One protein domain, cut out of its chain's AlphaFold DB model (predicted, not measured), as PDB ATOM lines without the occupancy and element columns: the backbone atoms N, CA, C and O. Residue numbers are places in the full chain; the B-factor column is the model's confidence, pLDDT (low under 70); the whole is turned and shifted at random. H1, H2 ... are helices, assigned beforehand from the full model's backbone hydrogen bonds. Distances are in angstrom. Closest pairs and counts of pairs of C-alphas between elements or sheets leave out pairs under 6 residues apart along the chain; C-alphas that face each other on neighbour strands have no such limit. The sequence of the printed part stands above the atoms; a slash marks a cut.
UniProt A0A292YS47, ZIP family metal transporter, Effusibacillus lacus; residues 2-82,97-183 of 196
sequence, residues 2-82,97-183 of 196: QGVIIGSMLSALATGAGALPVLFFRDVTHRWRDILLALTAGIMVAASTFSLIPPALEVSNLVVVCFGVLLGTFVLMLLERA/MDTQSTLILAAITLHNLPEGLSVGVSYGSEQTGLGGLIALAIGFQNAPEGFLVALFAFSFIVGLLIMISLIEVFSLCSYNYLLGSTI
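AT A GLANCE: This is residues 2 to 82 and 97 to 183 of the 196 residues of the protein "ZIP family metal transporter" of Effusibacillus lacus (UniProt A0A292YS47). Six helices run up and down in an elongated bundle, in three tiers of two: H1 with H6, H5 with H4 in the middle, and H2 with H3. The printed part has 168 residues, 154 of them in six named helices, H1 to H6 in order along the chain, with no named strand; its class is all helix. The whole is compact, radius of gyration of the C-alphas 16.4 A, spanning 48 by 31 by 28 A.

IN THESE COORDINATES: Find C-alpha 2 at (5.851, -1.804, -10.110); H1 runs from there to residue 23. Then come H2, residues 30 to 59, 42.7 A; H3, 62 to 82; H4, 97 to 124, 40.9 A; H5, 130 to 152; and H6, 154 to 183, 41.2 A, ending at (-8.366, 2.956, 2.277).

HOW THE PARTS SIT: Start at H4, the hub, which forms a hairpin with H5; their closest C-alphas, Tyr 123 and Gly 131, are 4.2 A apart. H5 touches H1, closest C-alphas Gly 18 and Ala 143, 3.9 A. H3 has every O i to N i+4 pair within hydrogen-bond range; H1 has 12 of 18, H2 23 of 26, H4 22 of 24, H5 18 of 19, H6 17 of 26.

THE WHOLE: Residues 83 to 96 are not printed; C-alphas 82 and 97 are 21.0 A apart. Look for pLDDT under 70 in 39 residues, among them 153 to 183.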
ATOM      1  N   GLN A   2       4.418  -1.988  -9.793       66.19
ATOM      2  CA  GLN A   2       5.851  -1.804 -10.110       66.19
ATOM      3  C   GLN A   2       6.356  -0.366  -9.899       66.19
ATOM      4  O   GLN A   2       7.430  -0.176  -9.341       66.19
ATOM      5  N   GLY A   3       5.559   0.643 -10.269       69.75
ATOM      6  CA  GLY A   3       5.941   2.051 -10.114       69.75
ATOM      7  C   GLY A   3       6.204   2.482  -8.669       69.75
ATOM      8  O   GLY A   3       7.113   3.267  -8.446       69.75
ATOM      9  N   VAL A   4       5.476   1.928  -7.691       71.12
ATOM     10  CA  VAL A   4       5.641   2.278  -6.265       71.12
ATOM     11  C   VAL A   4       6.981   1.785  -5.749       71.12
ATOM     12  O   VAL A   4       7.721   2.529  -5.117       71.12
ATOM     13  N   ILE A   5       7.307   0.529  -6.062       71.56
ATOM     14  CA  ILE A   5       8.565  -0.107  -5.666       71.56
ATOM     15  C   ILE A   5       9.734   0.622  -6.328       71.56
ATOM     16  O   ILE A   5      10.687   0.985  -5.658       71.56
ATOM     17  N   ILE A   6       9.640   0.917  -7.626       77.25
ATOM     18  CA  ILE A   6      10.708   1.631  -8.335       77.25
ATOM     19  C   ILE A   6      10.873   3.054  -7.786       77.25
ATOM     20  O   ILE A   6      11.994   3.457  -7.498       77.25
ATOM     21  N   GLY A   7       9.781   3.801  -7.605       76.50
ATOM     22  CA  GLY A   7       9.824   5.171  -7.092       76.50
ATOM     23  C   GLY A   7      10.408   5.251  -5.681       76.50
ATOM     24  O   GLY A   7      11.322   6.034  -5.451       76.50
ATOM     25  N   SER A   8       9.940   4.386  -4.777       72.75
ATOM     26  CA  SER A   8      10.447   4.291  -3.400       72.75
ATOM     27  C   SER A   8      11.908   3.852  -3.322       72.75
ATOM     28  O   SER A   8      12.676   4.400  -2.536       72.75
ATOM     29  N   MET A   9      12.326   2.895  -4.155       74.44
ATOM     30  CA  MET A   9      13.727   2.478  -4.208       74.44
ATOM     31  C   MET A   9      14.619   3.585  -4.763       74.44
ATOM     32  O   MET A   9      15.697   3.813  -4.229       74.44
ATOM     33  N   LEU A  10      14.191   4.284  -5.817       80.19
ATOM     34  CA  LEU A  10      14.974   5.373  -6.398       80.19
ATOM     35  C   LEU A  10      15.113   6.556  -5.435       80.19
ATOM     36  O   LEU A  10      16.212   7.097  -5.323       80.19
ATOM     37  N   SER A  11      14.048   6.928  -4.716       79.94
ATOM     38  CA  SER A  11      14.125   7.984  -3.700       79.94
ATOM     39  C   SER A  11      15.047   7.582  -2.543       79.94
ATOM     40  O   SER A  11      15.925   8.356  -2.173       79.94
ATOM     41  N   ALA A  12      14.945   6.344  -2.051       75.31
ATOM     42  CA  ALA A  12      15.802   5.839  -0.974       75.31
ATOM     43  C   ALA A  12      17.283   5.723  -1.379       75.31
ATOM     44  O   ALA A  12      18.193   6.011  -0.597       75.31
ATOM     45  N   LEU A  13      17.551   5.316  -2.625       79.38
ATOM     46  CA  LEU A  13      18.907   5.256  -3.174       79.38
ATOM     47  C   LEU A  13      19.535   6.645  -3.314       79.38
ATOM     48  O   LEU A  13      20.760   6.755  -3.242       79.38
ATOM     49  N   ALA A  14      18.730   7.696  -3.490       85.00
ATOM     50  CA  ALA A  14      19.235   9.058  -3.589       85.00
ATOM     51  C   ALA A  14      19.929   9.511  -2.295       85.00
ATOM     52  O   ALA A  14      20.967  10.161  -2.387       85.00
ATOM     53  N   THR A  15      19.452   9.095  -1.114       80.62
ATOM     54  CA  THR A  15      20.111   9.373   0.176       80.62
ATOM     55  C   THR A  15      21.499   8.743   0.237       80.62
ATOM     56  O   THR A  15      22.495   9.411   0.522       80.62
ATOM     57  N   GLY A  16      21.591   7.453  -0.100       77.44
ATOM     58  CA  GLY A  16      22.865   6.731  -0.124       77.44
ATOM     59  C   GLY A  16      23.838   7.297  -1.163       77.44
ATOM     60  O   GLY A  16      25.016   7.497  -0.868       77.44
ATOM     61  N   ALA A  17      23.349   7.612  -2.364       83.88
ATOM     62  CA  ALA A  17      24.147   8.237  -3.417       83.88
ATOM     63  C   ALA A  17      24.617   9.649  -3.024       83.88
ATOM     64  O   ALA A  17      25.769  10.003  -3.270       83.88
ATOM     65  N   GLY A  18      23.750  10.426  -2.376       84.81
ATOM     66  CA  GLY A  18      24.030  11.764  -1.867       84.81
ATOM     67  C   GLY A  18      25.091  11.804  -0.773       84.81
ATOM     68  O   GLY A  18      25.780  12.806  -0.631       84.81
ATOM     69  N   ALA A  19      25.308  10.702  -0.058       82.00
ATOM     70  CA  ALA A  19      26.372  10.594   0.935       82.00
ATOM     71  C   ALA A  19      27.769  10.340   0.336       82.00
ATOM     72  O   ALA A  19      28.780  10.677   0.956       82.00
ATOM     73  N   LEU A  20      27.859   9.769  -0.875       83.88
ATOM     74  CA  LEU A  20      29.134   9.430  -1.527       83.88
ATOM     75  C   LEU A  20      30.121  10.606  -1.674       83.88
ATOM     76  O   LEU A  20      31.318  10.384  -1.469       83.88
ATOM     77  N   PRO A  21      29.696  11.846  -1.994       85.00
ATOM     78  CA  PRO A  21      30.593  12.992  -2.102       85.00
ATOM     79  C   PRO A  21      31.403  13.274  -0.832       85.00
ATOM     80  O   PRO A  21      32.499  13.824  -0.941       85.00
ATOM     81  N   VAL A  22      30.943  12.847   0.353       83.38
ATOM     82  CA  VAL A  22      31.686  13.033   1.613       83.38
ATOM     83  C   VAL A  22      33.037  12.309   1.610       83.38
ATOM     84  O   VAL A  22      33.964  12.685   2.329       83.38
ATOM     85  N   LEU A  23      33.180  11.263   0.786       80.44
ATOM     86  CA  LEU A  23      34.433  10.522   0.648       80.44
ATOM     87  C   LEU A  23      35.548  11.390   0.047       80.44
ATOM     88  O   LEU A  23      36.719  11.151   0.345       80.44
ATOM     89  N   PHE A  24      35.178  12.402  -0.743       82.44
ATOM     90  CA  PHE A  24      36.090  13.333  -1.408       82.44
ATOM     91  C   PHE A  24      36.101  14.717  -0.747       82.44
ATOM     92  O   PHE A  24      37.158  15.338  -0.648       82.44
ATOM     93  N   PHE A  25      34.947  15.190  -0.270       77.75
ATOM     94  CA  PHE A  25      34.760  16.524   0.300       77.75
ATOM     95  C   PHE A  25      34.303  16.416   1.758       77.75
ATOM     96  O   PHE A  25      33.118  16.249   2.035       77.75
ATOM     97  N   ARG A  26      35.260  16.495   2.689       70.44
ATOM     98  CA  ARG A  26      35.009  16.343   4.136       70.44
ATOM     99  C   ARG A  26      34.824  17.663   4.872       70.44
ATOM    100  O   ARG A  26      34.097  17.714   5.854       70.44
ATOM    101  N   ASP A  27      35.437  18.729   4.365       74.44
ATOM    102  CA  ASP A  27      35.422  20.041   5.002       74.44
ATOM    103  C   ASP A  27      34.515  20.990   4.220       74.44
ATOM    104  O   ASP A  27      34.911  21.621   3.239       74.44
ATOM    105  N   VAL A  28      33.260  21.067   4.655       83.44
ATOM    106  CA  VAL A  28      32.248  21.955   4.081       83.44
ATOM    107  C   VAL A  28      32.008  23.104   5.047       83.44
ATOM    108  O   VAL A  28      31.837  22.900   6.248       83.44
ATOM    109  N   THR A  29      32.001  24.337   4.541       89.19
ATOM    110  CA  THR A  29      31.782  25.506   5.400       89.19
ATOM    111  C   THR A  29      30.357  25.520   5.957       89.19
ATOM    112  O   THR A  29      29.419  25.065   5.302       89.19
ATOM    113  N   HIS A  30      30.173  26.118   7.140       86.19
ATOM    114  CA  HIS A  30      28.851  26.289   7.762       86.19
ATOM    115  C   HIS A  30      27.816  26.887   6.798       86.19
ATOM    116  O   HIS A  30      26.696  26.403   6.713       86.19
ATOM    117  N   ARG A  31      28.227  27.862   5.977       90.81
ATOM    118  CA  ARG A  31      27.358  28.483   4.970       90.81
ATOM    119  C   ARG A  31      26.818  27.484   3.946       90.81
ATOM    120  O   ARG A  31      25.651  27.560   3.587       90.81
ATOM    121  N   TRP A  32      27.656  26.576   3.449       89.69
ATOM    122  CA  TRP A  32      27.223  25.565   2.481       89.69
ATOM    123  C   TRP A  32      26.281  24.548   3.113       89.69
ATOM    124  O   TRP A  32      25.297  24.161   2.487       89.69
ATOM    125  N   ARG A  33      26.537  24.176   4.367       88.19
ATOM    126  CA  ARG A  33      25.631  23.329   5.138       88.19
ATOM    127  C   ARG A  33      24.248  23.964   5.299       88.19
ATOM    128  O   ARG A  33      23.253  23.305   5.018       88.19
ATOM    129  N   ASP A  34      24.190  25.240   5.668       90.81
ATOM    130  CA  ASP A  34      22.923  25.959   5.843       90.81
ATOM    131  C   ASP A  34      22.164  26.118   4.516       90.81
ATOM    132  O   ASP A  34      20.942  26.004   4.481       90.81
ATOM    133  N   ILE A  35      22.881  26.321   3.402       94.25
ATOM    134  CA  ILE A  35      22.284  26.359   2.057       94.25
ATOM    135  C   ILE A  35      21.646  25.011   1.701       94.25
ATOM    136  O   ILE A  35      20.534  24.993   1.177       94.25
ATOM    137  N   LEU A  36      22.326  23.895   1.973       91.56
ATOM    138  CA  LEU A  36      21.788  22.560   1.702       91.56
ATOM    139  C   LEU A  36      20.567  22.256   2.578       91.56
ATOM    140  O   LEU A  36      19.561  21.792   2.053       91.56
ATOM    141  N   LEU A  37      20.609  22.599   3.869       89.69
ATOM    142  CA  LEU A  37      19.454  22.470   4.765       89.69
ATOM    143  C   LEU A  37      18.258  23.301   4.272       89.69
ATOM    144  O   LEU A  37      17.132  22.808   4.231       89.69
ATOM    145  N   ALA A  38      18.499  24.547   3.850       93.81
ATOM    146  CA  ALA A  38      17.459  25.414   3.302       93.81
ATOM    147  C   ALA A  38      16.891  24.882   1.975       93.81
ATOM    148  O   ALA A  38      15.690  25.005   1.731       93.81
ATOM    149  N   LEU A  39      17.732  24.274   1.132       94.19
ATOM    150  CA  LEU A  39      17.307  23.625  -0.107       94.19
ATOM    151  C   LEU A  39      16.365  22.452   0.186       94.19
ATOM    152  O   LEU A  39      15.264  22.417  -0.360       94.19
ATOM    153  N   THR A  40      16.767  21.537   1.070       90.81
ATOM    154  CA  THR A  40      15.968  20.375   1.487       90.81
ATOM    155  C   THR A  40      14.614  20.814   2.055       90.81
ATOM    156  O   THR A  40      13.564  20.402   1.556       90.81
ATOM    157  N   ALA A  41      14.616  21.764   2.998       91.69
ATOM    158  CA  ALA A  41      13.388  22.319   3.567       91.69
ATOM    159  C   ALA A  41      12.485  22.970   2.501       91.69
ATOM    160  O   ALA A  41      11.265  22.785   2.511       91.69
ATOM    161  N   GLY A  42      13.070  23.704   1.549       94.25
ATOM    162  CA  GLY A  42      12.338  24.333   0.451       94.25
ATOM    163  C   GLY A  42      11.641  23.323  -0.463       94.25
ATOM    164  O   GLY A  42      10.471  23.516  -0.803       94.25
ATOM    165  N   ILE A  43      12.321  22.228  -0.822       93.62
ATOM    166  CA  ILE A  43      11.738  21.155  -1.646       93.62
ATOM    167  C   ILE A  43      10.561  20.504  -0.906       93.62
ATOM    168  O   ILE A  43       9.517  20.284  -1.519       93.62
ATOM    169  N   MET A  44      10.674  20.268   0.405       91.50
ATOM    170  CA  MET A  44       9.598  19.660   1.203       91.50
ATOM    171  C   MET A  44       8.376  20.559   1.373       91.50
ATOM    172  O   MET A  44       7.242  20.090   1.220       91.50
ATOM    173  N   VAL A  45       8.570  21.860   1.588       93.31
ATOM    174  CA  VAL A  45       7.458  22.823   1.611       93.31
ATOM    175  C   VAL A  45       6.776  22.897   0.243       93.31
ATOM    176  O   VAL A  45       5.544  22.891   0.170       93.31
ATOM    177  N   ALA A  46       7.549  22.917  -0.846       93.25
ATOM    178  CA  ALA A  46       7.010  22.955  -2.201       93.25
ATOM    179  C   ALA A  46       6.234  21.673  -2.549       93.25
ATOM    180  O   ALA A  46       5.098  21.762  -3.015       93.25
ATOM    181  N   ALA A  47       6.793  20.493  -2.275       91.00
ATOM    182  CA  ALA A  47       6.129  19.213  -2.514       91.00
ATOM    183  C   ALA A  47       4.818  19.104  -1.719       91.00
ATOM    184  O   ALA A  47       3.782  18.731  -2.271       91.00
ATOM    185  N   SER A  48       4.828  19.521  -0.452       91.19
ATOM    186  CA  SER A  48       3.626  19.532   0.385       91.19
ATOM    187  C   SER A  48       2.557  20.480  -0.169       91.19
ATOM    188  O   SER A  48       1.396  20.101  -0.313       91.19
ATOM    189  N   THR A  49       2.949  21.698  -0.546       92.94
ATOM    190  CA  THR A  49       2.009  22.757  -0.948       92.94
ATOM    191  C   THR A  49       1.459  22.572  -2.358       92.94
ATOM    192  O   THR A  49       0.289  22.859  -2.592       92.94
ATOM    193  N   PHE A  50       2.279  22.099  -3.297       91.00
ATOM    194  CA  PHE A  50       1.907  22.012  -4.711       91.00
ATOM    195  C   PHE A  50       1.542  20.598  -5.165       91.00
ATOM    196  O   PHE A  50       0.748  20.464  -6.092       91.00
ATOM    197  N   SER A  51       2.073  19.556  -4.518       88.56
ATOM    198  CA  SER A  51       1.875  18.167  -4.961       88.56
ATOM    199  C   SER A  51       0.978  17.340  -4.038       88.56
ATOM    200  O   SER A  51       0.409  16.359  -4.506       88.56
ATOM    201  N   LEU A  52       0.826  17.706  -2.757       88.88
ATOM    202  CA  LEU A  52      -0.000  16.953  -1.795       88.88
ATOM    203  C   LEU A  52      -1.301  17.666  -1.413       88.88
ATOM    204  O   LEU A  52      -2.364  17.046  -1.443       88.88
ATOM    205  N   ILE A  53      -1.247  18.956  -1.067       92.19
ATOM    206  CA  ILE A  53      -2.436  19.705  -0.628       92.19
ATOM    207  C   ILE A  53      -3.517  19.802  -1.721       92.19
ATOM    208  O   ILE A  53      -4.673  19.519  -1.398       92.19
ATOM    209  N   PRO A  54      -3.215  20.159  -2.989       90.94
ATOM    210  CA  PRO A  54      -4.261  20.307  -4.000       90.94
ATOM    211  C   PRO A  54      -5.004  18.988  -4.278       90.94
ATOM    212  O   PRO A  54      -6.229  18.988  -4.169       90.94
ATOM    213  N   PRO A  55      -4.320  17.844  -4.490       86.38
ATOM    214  CA  PRO A  55      -5.000  16.555  -4.644       86.38
ATOM    215  C   PRO A  55      -5.810  16.140  -3.408       86.38
ATOM    216  O   PRO A  55      -6.883  15.551  -3.529       86.38
ATOM    217  N   ALA A  56      -5.352  16.475  -2.195       88.19
ATOM    218  CA  ALA A  56      -6.113  16.199  -0.975       88.19
ATOM    219  C   ALA A  56      -7.431  16.998  -0.900       88.19
ATOM    220  O   ALA A  56      -8.432  16.482  -0.398       88.19
ATOM    221  N   LEU A  57      -7.448  18.231  -1.422       90.50
ATOM    222  CA  LEU A  57      -8.640  19.086  -1.517       90.50
ATOM    223  C   LEU A  57      -9.593  18.682  -2.651       90.50
ATOM    224  O   LEU A  57     -10.765  19.041  -2.615       90.50
ATOM    225  N   GLU A  58      -9.121  17.939  -3.651       88.31
ATOM    226  CA  GLU A  58      -9.998  17.351  -4.672       88.31
ATOM    227  C   GLU A  58     -10.765  16.139  -4.121       88.31
ATOM    228  O   GLU A  58     -11.904  15.882  -4.506       88.31
ATOM    229  N   VAL A  59     -10.156  15.399  -3.187       83.94
ATOM    230  CA  VAL A  59     -10.745  14.189  -2.591       83.94
ATOM    231  C   VAL A  59     -11.569  14.494  -1.332       83.94
ATOM    232  O   VAL A  59     -12.444  13.703  -0.965       83.94
ATOM    233  N   SER A  60     -11.306  15.608  -0.645       89.06
ATOM    234  CA  SER A  60     -11.956  15.976   0.617       89.06
ATOM    235  C   SER A  60     -12.147  17.487   0.769       89.06
ATOM    236  O   SER A  60     -11.762  18.268  -0.087       89.06
ATOM    237  N   ASN A  61     -12.751  17.930   1.872       92.44
ATOM    238  CA  ASN A  61     -12.948  19.357   2.136       92.44
ATOM    239  C   ASN A  61     -11.762  19.983   2.893       92.44
ATOM    240  O   ASN A  61     -10.980  19.297   3.556       92.44
ATOM    241  N   LEU A  62     -11.675  21.316   2.845       94.50
ATOM    242  CA  LEU A  62     -10.611  22.090   3.492       94.50
ATOM    243  C   LEU A  62     -10.473  21.793   4.990       94.50
ATOM    244  O   LEU A  62      -9.358  21.718   5.495       94.50
ATOM    245  N   VAL A  63     -11.586  21.590   5.700       95.50
ATOM    246  CA  VAL A  63     -11.571  21.330   7.149       95.50
ATOM    247  C   VAL A  63     -10.882  20.000   7.451       95.50
ATOM    248  O   VAL A  63     -10.051  19.936   8.355       95.50
ATOM    249  N   VAL A  64     -11.175  18.956   6.671       93.31
ATOM    250  CA  VAL A  64     -10.540  17.638   6.806       93.31
ATOM    251  C   VAL A  64      -9.051  17.719   6.476       93.31
ATOM    252  O   VAL A  64      -8.245  17.172   7.225       93.31
ATOM    253  N   VAL A  65      -8.665  18.437   5.415       93.56
ATOM    254  CA  VAL A  65      -7.249  18.623   5.054       93.56
ATOM    255  C   VAL A  65      -6.498  19.391   6.143       93.56
ATOM    256  O   VAL A  65      -5.447  18.936   6.587       93.56
ATOM    257  N   CYS A  66      -7.046  20.502   6.646       95.62
ATOM    258  CA  CYS A  66      -6.448  21.254   7.750       95.62
ATOM    259  C   CYS A  66      -6.303  20.398   9.011       95.62
ATOM    260  O   CYS A  66      -5.249  20.416   9.644       95.62
ATOM    261  N   PHE A  67      -7.333  19.625   9.364       95.88
ATOM    262  CA  PHE A  67      -7.267  18.722  10.507       95.88
ATOM    263  C   PHE A  67      -6.213  17.627  10.304       95.88
ATOM    264  O   PHE A  67      -5.452  17.346  11.223       95.88
ATOM    265  N   GLY A  68      -6.119  17.056   9.101       92.38
ATOM    266  CA  GLY A  68      -5.108  16.061   8.745       92.38
ATOM    267  C   GLY A  68      -3.683  16.603   8.847       92.38
ATOM    268  O   GLY A  68      -2.834  15.952   9.451       92.38
ATOM    269  N   VAL A  69      -3.433  17.812   8.333       92.94
ATOM    270  CA  VAL A  69      -2.133  18.492   8.462       92.94
ATOM    271  C   VAL A  69      -1.804  18.742   9.934       92.94
ATOM    272  O   VAL A  69      -0.736  18.344  10.383       92.94
ATOM    273  N   LEU A  70      -2.727  19.324  10.709       95.31
ATOM    274  CA  LEU A  70      -2.507  19.602  12.133       95.31
ATOM    275  C   LEU A  70      -2.253  18.327  12.942       95.31
ATOM    276  O   LEU A  70      -1.343  18.298  13.769       95.31
ATOM    277  N   LEU A  71      -3.033  17.273  12.696       94.19
ATOM    278  CA  LEU A  71      -2.861  15.984  13.354       94.19
ATOM    279  C   LEU A  71      -1.518  15.352  12.974       94.19
ATOM    280  O   LEU A  71      -0.812  14.871  13.855       94.19
ATOM    281  N   GLY A  72      -1.145  15.387  11.693       89.88
ATOM    282  CA  GLY A  72       0.139  14.885  11.207       89.88
ATOM    283  C   GLY A  72       1.317  15.620  11.843       89.88
ATOM    284  O   GLY A  72       2.199  14.985  12.415       89.88
ATOM    285  N   THR A  73       1.292  16.956  11.837       90.88
ATOM    286  CA  THR A  73       2.300  17.785  12.511       90.88
ATOM    287  C   THR A  73       2.361  17.484  14.007       90.88
ATOM    288  O   THR A  73       3.450  17.340  14.554       90.88
ATOM    289  N   PHE A  74       1.215  17.338  14.675       92.88
ATOM    290  CA  PHE A  74       1.165  17.004  16.097       92.88
ATOM    291  C   PHE A  74       1.772  15.626  16.394       92.88
ATOM    292  O   PHE A  74       2.550  15.492  17.336       92.88
ATOM    293  N   VAL A  75       1.470  14.612  15.577       89.12
ATOM    294  CA  VAL A  75       2.055  13.268  15.702       89.12
ATOM    295  C   VAL A  75       3.567  13.310  15.502       89.12
ATOM    296  O   VAL A  75       4.292  12.739  16.314       89.12
ATOM    297  N   LEU A  76       4.059  14.015  14.479       84.62
ATOM    298  CA  LEU A  76       5.499  14.134  14.243       84.62
ATOM    299  C   LEU A  76       6.209  14.877  15.368       84.62
ATOM    300  O   LEU A  76       7.246  14.416  15.830       84.62
ATOM    301  N   MET A  77       5.600  15.938  15.892       87.25
ATOM    302  CA  MET A  77       6.120  16.656  17.054       87.25
ATOM    303  C   MET A  77       6.218  15.751  18.295       87.25
ATOM    304  O   MET A  77       7.175  15.853  19.063       87.25
ATOM    305  N   LEU A  78       5.250  14.854  18.516       88.19
ATOM    306  CA  LEU A  78       5.317  13.882  19.614       88.19
ATOM    307  C   LEU A  78       6.418  12.840  19.399       88.19
ATOM    308  O   LEU A  78       7.121  12.506  20.354       88.19
ATOM    309  N   LEU A  79       6.572  12.340  18.169       80.81
ATOM    310  CA  LEU A  79       7.623  11.386  17.813       80.81
ATOM    311  C   LEU A  79       9.015  12.000  17.984       80.81
ATOM    312  O   LEU A  79       9.881  11.377  18.590       80.81
ATOM    313  N   GLU A  80       9.209  13.237  17.532       81.31
ATOM    314  CA  GLU A  80      10.461  13.978  17.701       81.31
ATOM    315  C   GLU A  80      10.772  14.202  19.184       81.31
ATOM    316  O   GLU A  80      11.878  13.921  19.639       81.31
ATOM    317  N   ARG A  81       9.778  14.604  19.987       83.75
ATOM    318  CA  ARG A  81       9.956  14.806  21.434       83.75
ATOM    319  C   ARG A  81      10.273  13.515  22.197       83.75
ATOM    320  O   ARG A  81      10.851  13.581  23.281       83.75
ATOM    321  N   ALA A  82       9.886  12.357  21.665       79.88
ATOM    322  CA  ALA A  82      10.240  11.063  22.240       79.88
ATOM    323  C   ALA A  82      11.722  10.708  22.016       79.88
ATOM    324  O   ALA A  82      12.262   9.887  22.759       79.88
ATOM    325  N   MET A  97      31.086   7.366  21.035       55.12
ATOM    326  CA  MET A  97      30.748   7.656  19.627       55.12
ATOM    327  C   MET A  97      29.494   6.901  19.137       55.12
ATOM    328  O   MET A  97      28.796   7.386  18.254       55.12
ATOM    329  N   ASP A  98      29.189   5.758  19.754       60.94
ATOM    330  CA  ASP A  98      28.036   4.893  19.495       60.94
ATOM    331  C   ASP A  98      26.670   5.505  19.884       60.94
ATOM    332  O   ASP A  98      25.651   5.265  19.240       60.94
ATOM    333  N   THR A  99      26.619   6.357  20.914       65.44
ATOM    334  CA  THR A  99      25.352   6.985  21.345       65.44
ATOM    335  C   THR A  99      24.957   8.133  20.411       65.44
ATOM    336  O   THR A  99      23.782   8.296  20.088       65.44
ATOM    337  N   GLN A 100      25.934   8.917  19.938       64.88
ATOM    338  CA  GLN A 100      25.686  10.033  19.016       64.88
ATOM    339  C   GLN A 100      25.223   9.533  17.641       64.88
ATOM    340  O   GLN A 100      24.256  10.057  17.091       64.88
ATOM    341  N   SER A 101      25.858   8.481  17.111       63.31
ATOM    342  CA  SER A 101      25.436   7.841  15.859       63.31
ATOM    343  C   SER A 101      24.033   7.241  15.962       63.31
ATOM    344  O   SER A 101      23.241   7.393  15.035       63.31
ATOM    345  N   THR A 102      23.697   6.617  17.096       66.69
ATOM    346  CA  THR A 102      22.365   6.037  17.333       66.69
ATOM    347  C   THR A 102      21.263   7.099  17.352       66.69
ATOM    348  O   THR A 102      20.182   6.876  16.813       66.69
ATOM    349  N   LEU A 103      21.525   8.278  17.922       70.19
ATOM    350  CA  LEU A 103      20.551   9.375  17.944       70.19
ATOM    351  C   LEU A 103      20.345  10.014  16.576       70.19
ATOM    352  O   LEU A 103      19.206  10.279  16.201       70.19
ATOM    353  N   ILE A 104      21.426  10.211  15.817       71.25
ATOM    354  CA  ILE A 104      21.340  10.699  14.435       71.25
ATOM    355  C   ILE A 104      20.548   9.700  13.584       71.25
ATOM    356  O   ILE A 104      19.629  10.094  12.871       71.25
ATOM    357  N   LEU A 105      20.832   8.401  13.722       70.00
ATOM    358  CA  LEU A 105      20.087   7.335  13.051       70.00
ATOM    359  C   LEU A 105      18.591   7.374  13.397       70.00
ATOM    360  O   LEU A 105      17.751   7.280  12.501       70.00
ATOM    361  N   ALA A 106      18.253   7.518  14.681       71.06
ATOM    362  CA  ALA A 106      16.868   7.598  15.134       71.06
ATOM    363  C   ALA A 106      16.147   8.834  14.567       71.06
ATOM    364  O   ALA A 106      15.021   8.711  14.088       71.06
ATOM    365  N   ALA A 107      16.804   9.999  14.568       74.25
ATOM    366  CA  ALA A 107      16.244  11.242  14.042       74.25
ATOM    367  C   ALA A 107      15.941  11.151  12.536       74.25
ATOM    368  O   ALA A 107      14.827  11.457  12.117       74.25
ATOM    369  N   ILE A 108      16.891  10.650  11.741       73.38
ATOM    370  CA  ILE A 108      16.720  10.481  10.288       73.38
ATOM    371  C   ILE A 108      15.619   9.462   9.987       73.38
ATOM    372  O   ILE A 108      14.748   9.698   9.159       73.38
ATOM    373  N   THR A 109      15.592   8.343  10.718       72.94
ATOM    374  CA  THR A 109      14.551   7.319  10.534       72.94
ATOM    375  C   THR A 109      13.148   7.889  10.763       72.94
ATOM    376  O   THR A 109      12.216   7.553  10.032       72.94
ATOM    377  N   LEU A 110      12.981   8.760  11.763       74.69
ATOM    378  CA  LEU A 110      11.700   9.418  12.020       74.69
ATOM    379  C   LEU A 110      11.326  10.444  10.948       74.69
ATOM    380  O   LEU A 110      10.134  10.619  10.703       74.69
ATOM    381  N   HIS A 111      12.302  11.090  10.311       77.81
ATOM    382  CA  HIS A 111      12.066  12.043   9.225       77.81
ATOM    383  C   HIS A 111      11.661  11.351   7.916       77.81
ATOM    384  O   HIS A 111      10.712  11.769   7.251       77.81
ATOM    385  N   ASN A 112      12.294  10.217   7.611       76.06
ATOM    386  CA  ASN A 112      12.083   9.502   6.349       76.06
ATOM    387  C   ASN A 112      10.768   8.704   6.345       76.06
ATOM    388  O   ASN A 112      10.271   8.285   5.297       76.06
ATOM    389  N   LEU A 113      10.155   8.507   7.518       75.56
ATOM    390  CA  LEU A 113       8.863   7.838   7.654       75.56
ATOM    391  C   LEU A 113       7.709   8.640   7.004       75.56
ATOM    392  O   LEU A 113       6.997   8.062   6.177       75.56
ATOM    393  N   PRO A 114       7.519   9.944   7.294       79.62
ATOM    394  CA  PRO A 114       6.627  10.835   6.544       79.62
ATOM    395  C   PRO A 114       6.837  10.824   5.032       79.62
ATOM    396  O   PRO A 114       5.867  10.756   4.276       79.62
ATOM    397  N   GLU A 115       8.090  10.868   4.585       80.81
ATOM    398  CA  GLU A 115       8.427  10.894   3.163       80.81
ATOM    399  C   GLU A 115       8.001   9.599   2.483       80.81
ATOM    400  O   GLU A 115       7.315   9.619   1.456       80.81
ATOM    401  N   GLY A 116       8.311   8.464   3.112       77.38
ATOM    402  CA  GLY A 116       7.924   7.158   2.613       77.38
ATOM    403  C   GLY A 116       6.408   6.945   2.571       77.38
ATOM    404  O   GLY A 116       5.871   6.362   1.622       77.38
ATOM    405  N   LEU A 117       5.691   7.463   3.569       78.56
ATOM    406  CA  LEU A 117       4.230   7.475   3.568       78.56
ATOM    407  C   LEU A 117       3.690   8.347   2.426       78.56
ATOM    408  O   LEU A 117       2.769   7.936   1.720       78.56
ATOM    409  N   SER A 118       4.284   9.523   2.206       82.50
ATOM    410  CA  SER A 118       3.847  10.454   1.164       82.50
ATOM    411  C   SER A 118       3.969   9.846  -0.235       82.50
ATOM    412  O   SER A 118       3.005   9.891  -0.999       82.50
ATOM    413  N   VAL A 119       5.095   9.194  -0.553       81.69
ATOM    414  CA  VAL A 119       5.322   8.526  -1.845       81.69
ATOM    415  C   VAL A 119       4.304   7.406  -2.053       81.69
ATOM    416  O   VAL A 119       3.724   7.279  -3.131       81.69
ATOM    417  N   GLY A 120       4.035   6.602  -1.028       76.19
ATOM    418  CA  GLY A 120       3.098   5.497  -1.164       76.19
ATOM    419  C   GLY A 120       1.636   5.909  -1.291       76.19
ATOM    420  O   GLY A 120       0.950   5.398  -2.175       76.19
ATOM    421  N   VAL A 121       1.172   6.871  -0.484       78.62
ATOM    422  CA  VAL A 121      -0.170   7.466  -0.633       78.62
ATOM    423  C   VAL A 121      -0.323   8.080  -2.025       78.62
ATOM    424  O   VAL A 121      -1.348   7.903  -2.679       78.62
ATOM    425  N   SER A 122       0.733   8.722  -2.519       82.75
ATOM    426  CA  SER A 122       0.763   9.352  -3.836       82.75
ATOM    427  C   SER A 122       0.602   8.374  -4.996       82.75
ATOM    428  O   SER A 122      -0.097   8.665  -5.963       82.75
ATOM    429  N   TYR A 123       1.218   7.195  -4.907       80.94
ATOM    430  CA  TYR A 123       1.024   6.128  -5.890       80.94
ATOM    431  C   TYR A 123      -0.304   5.371  -5.729       80.94
ATOM    432  O   TYR A 123      -0.717   4.685  -6.664       80.94
ATOM    433  N   GLY A 124      -0.939   5.457  -4.557       74.75
ATOM    434  CA  GLY A 124      -2.288   4.944  -4.310       74.75
ATOM    435  C   GLY A 124      -3.404   5.880  -4.790       74.75
ATOM    436  O   GLY A 124      -4.560   5.467  -4.823       74.75
ATOM    437  N   SER A 125      -3.072   7.121  -5.162       75.88
ATOM    438  CA  SER A 125      -4.012   8.082  -5.744       75.88
ATOM    439  C   SER A 125      -4.395   7.702  -7.180       75.88
ATOM    440  O   SER A 125      -3.591   7.154  -7.932       75.88
ATOM    441  N   GLU A 126      -5.616   8.056  -7.586       74.56
ATOM    442  CA  GLU A 126      -6.093   7.920  -8.973       74.56
ATOM    443  C   GLU A 126      -5.439   8.944  -9.922       74.56
ATOM    444  O   GLU A 126      -5.531   8.826 -11.146       74.56
ATOM    445  N   GLN A 127      -4.745   9.950  -9.378       79.75
ATOM    446  CA  GLN A 127      -4.110  10.990 -10.175       79.75
ATOM    447  C   GLN A 127      -2.844  10.477 -10.868       79.75
ATOM    448  O   GLN A 127      -1.797  10.238 -10.258       79.75
ATOM    449  N   THR A 128      -2.939  10.354 -12.191       83.56
ATOM    450  CA  THR A 128      -1.834   9.898 -13.039       83.56
ATOM    451  C   THR A 128      -0.605  10.794 -12.864       83.56
ATOM    452  O   THR A 128      -0.677  12.009 -13.012       83.56
ATOM    453  N   GLY A 129       0.545  10.179 -12.581       85.06
ATOM    454  CA  GLY A 129       1.838  10.867 -12.503       85.06
ATOM    455  C   GLY A 129       2.190  11.456 -11.134       85.06
ATOM    456  O   GLY A 129       3.373  11.689 -10.896       85.06
ATOM    457  N   LEU A 130       1.231  11.605 -10.212       86.31
ATOM    458  CA  LEU A 130       1.463  12.187  -8.881       86.31
ATOM    459  C   LEU A 130       2.531  11.402  -8.102       86.31
ATOM    460  O   LEU A 130       3.513  11.983  -7.648       86.31
ATOM    461  N   GLY A 131       2.410  10.071  -8.044       85.38
ATOM    462  CA  GLY A 131       3.395   9.198  -7.390       85.38
ATOM    463  C   GLY A 131       4.829   9.387  -7.889       85.38
ATOM    464  O   GLY A 131       5.749   9.504  -7.084       85.38
ATOM    465  N   GLY A 132       5.025   9.480  -9.207       88.50
ATOM    466  CA  GLY A 132       6.354   9.695  -9.791       88.50
ATOM    467  C   GLY A 132       6.910  11.088  -9.502       88.50
ATOM    468  O   GLY A 132       8.100  11.230  -9.235       88.50
ATOM    469  N   LEU A 133       6.046  12.105  -9.514       90.75
ATOM    470  CA  LEU A 133       6.413  13.491  -9.231       90.75
ATOM    471  C   LEU A 133       6.860  13.653  -7.771       90.75
ATOM    472  O   LEU A 133       7.887  14.279  -7.510       90.75
ATOM    473  N   ILE A 134       6.148  13.023  -6.831       89.62
ATOM    474  CA  ILE A 134       6.520  13.026  -5.411       89.62
ATOM    475  C   ILE A 134       7.770  12.189  -5.164       89.62
ATOM    476  O   ILE A 134       8.691  12.688  -4.530       89.62
ATOM    477  N   ALA A 135       7.872  10.979  -5.719       88.06
ATOM    478  CA  ALA A 135       9.083  10.163  -5.590       88.06
ATOM    479  C   ALA A 135      10.339  10.895  -6.089       88.06
ATOM    480  O   ALA A 135      11.394  10.817  -5.465       88.06
ATOM    481  N   LEU A 136      10.221  11.647  -7.186       90.94
ATOM    482  CA  LEU A 136      11.305  12.470  -7.710       90.94
ATOM    483  C   LEU A 136      11.629  13.649  -6.781       90.94
ATOM    484  O   LEU A 136      12.803  13.891  -6.518       90.94
ATOM    485  N   ALA A 137      10.621  14.359  -6.265       91.88
ATOM    486  CA  ALA A 137      10.830  15.465  -5.328       91.88
ATOM    487  C   ALA A 137      11.520  15.003  -4.032       91.88
ATOM    488  O   ALA A 137      12.482  15.638  -3.604       91.88
ATOM    489  N   ILE A 138      11.087  13.869  -3.468       90.00
ATOM    490  CA  ILE A 138      11.759  13.223  -2.334       90.00
ATOM    491  C   ILE A 138      13.186  12.815  -2.738       90.00
ATOM    492  O   ILE A 138      14.145  13.196  -2.090       90.00
ATOM    493  N   GLY A 139      13.399  12.158  -3.880       88.75
ATOM    494  CA  GLY A 139      14.760  11.827  -4.329       88.75
ATOM    495  C   GLY A 139      15.706  13.042  -4.401       88.75
ATOM    496  O   GLY A 139      16.871  12.952  -4.010       88.75
ATOM    497  N   PHE A 140      15.207  14.200  -4.842       91.62
ATOM    498  CA  PHE A 140      15.990  15.438  -4.906       91.62
ATOM    499  C   PHE A 140      16.369  16.017  -3.541       91.62
ATOM    500  O   PHE A 140      17.415  16.656  -3.449       91.62
ATOM    501  N   GLN A 141      15.548  15.819  -2.511       91.75
ATOM    502  CA  GLN A 141      15.816  16.293  -1.148       91.75
ATOM    503  C   GLN A 141      16.711  15.306  -0.373       91.75
ATOM    504  O   GLN A 141      17.609  15.714   0.365       91.75
ATOM    505  N   ASN A 142      16.555  14.012  -0.660       87.56
ATOM    506  CA  ASN A 142      17.285  12.914  -0.038       87.56
ATOM    507  C   ASN A 142      18.784  12.981  -0.340       87.56
ATOM    508  O   ASN A 142      19.610  12.695   0.521       87.56
ATOM    509  N   ALA A 143      19.164  13.387  -1.554       87.38
ATOM    510  CA  ALA A 143      20.572  13.519  -1.924       87.38
ATOM    511  C   ALA A 143      21.347  14.558  -1.072       87.38
ATOM    512  O   ALA A 143      22.368  14.194  -0.479       87.38
ATOM    513  N   PRO A 144      20.918  15.834  -0.967       89.44
ATOM    514  CA  PRO A 144      21.573  16.800  -0.091       89.44
ATOM    515  C   PRO A 144      21.465  16.419   1.392       89.44
ATOM    516  O   PRO A 144      22.428  16.634   2.126       89.44
ATOM    517  N   GLU A 145      20.366  15.805   1.837       86.12
ATOM    518  CA  GLU A 145      20.246  15.306   3.213       86.12
ATOM    519  C   GLU A 145      21.278  14.211   3.520       86.12
ATOM    520  O   GLU A 145      22.022  14.313   4.496       86.12
ATOM    521  N   GLY A 146      21.398  13.206   2.648       82.56
ATOM    522  CA  GLY A 146      22.365  12.120   2.793       82.56
ATOM    523  C   GLY A 146      23.806  12.623   2.880       82.56
ATOM    524  O   GLY A 146      24.595  12.115   3.679       82.56
ATOM    525  N   PHE A 147      24.142  13.677   2.129       85.25
ATOM    526  CA  PHE A 147      25.436  14.351   2.245       85.25
ATOM    527  C   PHE A 147      25.644  14.981   3.627       85.25
ATOM    528  O   PHE A 147      26.687  14.787   4.254       85.25
ATOM    529  N   LEU A 148      24.650  15.727   4.114       82.81
ATOM    530  CA  LEU A 148      24.701  16.415   5.402       82.81
ATOM    531  C   LEU A 148      24.836  15.439   6.567       82.81
ATOM    532  O   LEU A 148      25.692  15.625   7.431       82.81
ATOM    533  N   VAL A 149      24.044  14.370   6.561       79.00
ATOM    534  CA  VAL A 149      24.128  13.281   7.539       79.00
ATOM    535  C   VAL A 149      25.532  12.683   7.561       79.00
ATOM    536  O   VAL A 149      26.114  12.489   8.631       79.00
ATOM    537  N   ALA A 150      26.107  12.430   6.385       78.25
ATOM    538  CA  ALA A 150      27.423  11.821   6.270       78.25
ATOM    539  C   ALA A 150      28.556  12.728   6.793       78.25
ATOM    540  O   ALA A 150      29.554  12.213   7.300       78.25
ATOM    541  N   LEU A 151      28.395  14.058   6.733       77.31
ATOM    542  CA  LEU A 151      29.329  15.015   7.347       77.31
ATOM    543  C   LEU A 151      29.312  14.941   8.883       77.31
ATOM    544  O   LEU A 151      30.358  15.096   9.510       77.31
ATOM    545  N   PHE A 152      28.148  14.700   9.493       72.00
ATOM    546  CA  PHE A 152      28.003  14.634  10.952       72.00
ATOM    547  C   PHE A 152      28.317  13.250  11.544       72.00
ATOM    548  O   PHE A 152      28.795  13.167  12.673       72.00
ATOM    549  N   ALA A 153      28.084  12.164  10.797       62.78
ATOM    550  CA  ALA A 153      28.181  10.781  11.277       62.78
ATOM    551  C   ALA A 153      29.275   9.959  10.558       62.78
ATOM    552  O   ALA A 153      29.051   8.829  10.120       62.78
ATOM    553  N   PHE A 154      30.488  10.514  10.442       57.78
ATOM    554  CA  PHE A 154      31.549   9.960   9.589       57.78
ATOM    555  C   PHE A 154      32.049   8.544   9.975       57.78
ATOM    556  O   PHE A 154      32.602   7.819   9.149       57.78
ATOM    557  N   SER A 155      31.856   8.089  11.215       52.28
ATOM    558  CA  SER A 155      32.493   6.852  11.698       52.28
ATOM    559  C   SER A 155      31.822   5.533  11.281       52.28
ATOM    560  O   SER A 155      32.412   4.481  11.509       52.28
ATOM    561  N   PHE A 156      30.653   5.549  10.629       53.38
ATOM    562  CA  PHE A 156      29.938   4.330  10.202       53.38
ATOM    563  C   PHE A 156      29.305   4.479   8.805       53.38
ATOM    564  O   PHE A 156      28.133   4.201   8.591       53.38
ATOM    565  N   ILE A 157      30.071   4.953   7.822       58.28
ATOM    566  CA  ILE A 157      29.472   5.525   6.606       58.28
ATOM    567  C   ILE A 157      28.827   4.514   5.644       58.28
ATOM    568  O   ILE A 157      27.785   4.819   5.087       58.28
ATOM    569  N   VAL A 158      29.372   3.318   5.410       48.81
ATOM    570  CA  VAL A 158      28.895   2.525   4.251       48.81
ATOM    571  C   VAL A 158      27.791   1.528   4.614       48.81
ATOM    572  O   VAL A 158      26.787   1.442   3.918       48.81
ATOM    573  N   GLY A 159      27.930   0.797   5.723       48.31
ATOM    574  CA  GLY A 159      26.938  -0.211   6.128       48.31
ATOM    575  C   GLY A 159      25.650   0.384   6.707       48.31
ATOM    576  O   GLY A 159      24.575  -0.172   6.510       48.31
ATOM    577  N   LEU A 160      25.751   1.531   7.385       55.06
ATOM    578  CA  LEU A 160      24.624   2.163   8.071       55.06
ATOM    579  C   LEU A 160      23.680   2.875   7.101       55.06
ATOM    580  O   LEU A 160      22.470   2.734   7.225       55.06
ATOM    581  N   LEU A 161      24.218   3.571   6.095       53.00
ATOM    582  CA  LEU A 161      23.414   4.189   5.036       53.00
ATOM    583  C   LEU A 161      22.681   3.135   4.199       53.00
ATOM    584  O   LEU A 161      21.516   3.320   3.867       53.00
ATOM    585  N   ILE A 162      23.319   1.987   3.946       49.62
ATOM    586  CA  ILE A 162      22.665   0.824   3.334       49.62
ATOM    587  C   ILE A 162      21.547   0.295   4.247       49.62
ATOM    588  O   ILE A 162      20.485  -0.059   3.750       49.62
ATOM    589  N   MET A 163      21.730   0.288   5.571       49.56
ATOM    590  CA  MET A 163      20.692  -0.129   6.522       49.56
ATOM    591  C   MET A 163      19.514   0.861   6.600       49.56
ATOM    592  O   MET A 163      18.374   0.418   6.681       49.56
ATOM    593  N   ILE A 164      19.763   2.174   6.515       56.78
ATOM    594  CA  ILE A 164      18.730   3.229   6.459       56.78
ATOM    595  C   ILE A 164      17.932   3.124   5.155       56.78
ATOM    596  O   ILE A 164      16.707   3.035   5.198       56.78
ATOM    597  N   SER A 165      18.615   3.004   4.010       55.12
ATOM    598  CA  SER A 165      17.960   2.727   2.726       55.12
ATOM    599  C   SER A 165      17.179   1.403   2.757       55.12
ATOM    600  O   SER A 165      16.115   1.310   2.152       55.12
ATOM    601  N   LEU A 166      17.644   0.380   3.485       50.41
ATOM    602  CA  LEU A 166      16.909  -0.878   3.670       50.41
ATOM    603  C   LEU A 166      15.688  -0.728   4.592       50.41
ATOM    604  O   LEU A 166      14.674  -1.366   4.321       50.41
ATOM    605  N   ILE A 167      15.743   0.106   5.637       53.38
ATOM    606  CA  ILE A 167      14.605   0.411   6.524       53.38
ATOM    607  C   ILE A 167      13.526   1.196   5.773       53.38
ATOM    608  O   ILE A 167      12.349   0.861   5.894       53.38
ATOM    609  N   GLU A 168      13.905   2.177   4.950       59.69
ATOM    610  CA  GLU A 168      12.976   2.873   4.054       59.69
ATOM    611  C   GLU A 168      12.322   1.900   3.075       59.69
ATOM    612  O   GLU A 168      11.099   1.856   2.983       59.69
ATOM    613  N   VAL A 169      13.108   1.042   2.416       54.19
ATOM    614  CA  VAL A 169      12.585   0.007   1.512       54.19
ATOM    615  C   VAL A 169      11.631  -0.953   2.245       54.19
ATOM    616  O   VAL A 169      10.587  -1.308   1.694       54.19
ATOM    617  N   PHE A 170      11.916  -1.341   3.494       51.41
ATOM    618  CA  PHE A 170      11.057  -2.239   4.282       51.41
ATOM    619  C   PHE A 170       9.768  -1.559   4.779       51.41
ATOM    620  O   PHE A 170       8.694  -2.172   4.751       51.41
ATOM    621  N   SER A 171       9.861  -0.289   5.189       51.03
ATOM    622  CA  SER A 171       8.747   0.531   5.680       51.03
ATOM    623  C   SER A 171       7.802   0.940   4.539       51.03
ATOM    624  O   SER A 171       6.580   0.797   4.655       51.03
ATOM    625  N   LEU A 172       8.353   1.324   3.378       53.41
ATOM    626  CA  LEU A 172       7.583   1.693   2.187       53.41
ATOM    627  C   LEU A 172       6.915   0.501   1.499       53.41
ATOM    628  O   LEU A 172       5.797   0.653   1.012       53.41
ATOM    629  N   CYS A 173       7.564  -0.665   1.434       49.97
ATOM    630  CA  CYS A 173       7.011  -1.826   0.730       49.97
ATOM    631  C   CYS A 173       5.880  -2.505   1.527       49.97
ATOM    632  O   CYS A 173       4.902  -2.973   0.943       49.97
ATOM    633  N   SER A 174       5.961  -2.501   2.863       48.12
ATOM    634  CA  SER A 174       5.025  -3.242   3.724       48.12
ATOM    635  C   SER A 174       3.784  -2.433   4.126       48.12
ATOM    636  O   SER A 174       2.682  -2.979   4.161       48.12
ATOM    637  N   TYR A 175       3.925  -1.130   4.407       52.38
ATOM    638  CA  TYR A 175       2.825  -0.316   4.948       52.38
ATOM    639  C   TYR A 175       1.973   0.350   3.853       52.38
ATOM    640  O   TYR A 175       0.749   0.414   3.973       52.38
ATOM    641  N   ASN A 176       2.581   0.763   2.732       48.19
ATOM    642  CA  ASN A 176       1.858   1.389   1.614       48.19
ATOM    643  C   ASN A 176       1.025   0.393   0.794       48.19
ATOM    644  O   ASN A 176      -0.044   0.753   0.302       48.19
ATOM    645  N   TYR A 177       1.463  -0.870   0.694       49.88
ATOM    646  CA  TYR A 177       0.654  -1.951   0.122       49.88
ATOM    647  C   TYR A 177      -0.613  -2.202   0.952       49.88
ATOM    648  O   TYR A 177      -1.677  -2.431   0.382       49.88
ATOM    649  N   LEU A 178      -0.520  -2.121   2.285       47.84
ATOM    650  CA  LEU A 178      -1.616  -2.451   3.198       47.84
ATOM    651  C   LEU A 178      -2.601  -1.288   3.392       47.84
ATOM    652  O   LEU A 178      -3.806  -1.512   3.358       47.84
ATOM    653  N   LEU A 179      -2.116  -0.053   3.564       52.12
ATOM    654  CA  LEU A 179      -2.968   1.114   3.830       52.12
ATOM    655  C   LEU A 179      -3.584   1.702   2.549       52.12
ATOM    656  O   LEU A 179      -4.750   2.088   2.545       52.12
ATOM    657  N   GLY A 180      -2.821   1.735   1.450       49.22
ATOM    658  CA  GLY A 180      -3.294   2.230   0.154       49.22
ATOM    659  C   GLY A 180      -4.364   1.330  -0.463       49.22
ATOM    660  O   GLY A 180      -5.346   1.837  -0.995       49.22
ATOM    661  N   SER A 181      -4.235   0.005  -0.328       47.62
ATOM    662  CA  SER A 181      -5.286  -0.933  -0.746       47.62
ATOM    663  C   SER A 181      -6.527  -0.825   0.145       47.62
ATOM    664  O   SER A 181      -7.615  -0.616  -0.373       47.62
ATOM    665  N   THR A 182      -6.395  -0.845   1.475       47.41
ATOM    666  CA  THR A 182      -7.570  -0.835   2.374       47.41
ATOM    667  C   THR A 182      -8.341   0.489   2.425       47.41
ATOM    668  O   THR A 182      -9.565   0.461   2.582       47.41
ATOM    669  N   ILE A 183      -7.683   1.647   2.283       51.06
ATOM    670  CA  ILE A 183      -8.366   2.956   2.277       51.06
ATOM    671  C   ILE A 183      -9.118   3.184   0.953       51.06
ATOM    672  O   ILE A 183     -10.235   3.702   0.979       51.06
TER     673      ILE A 183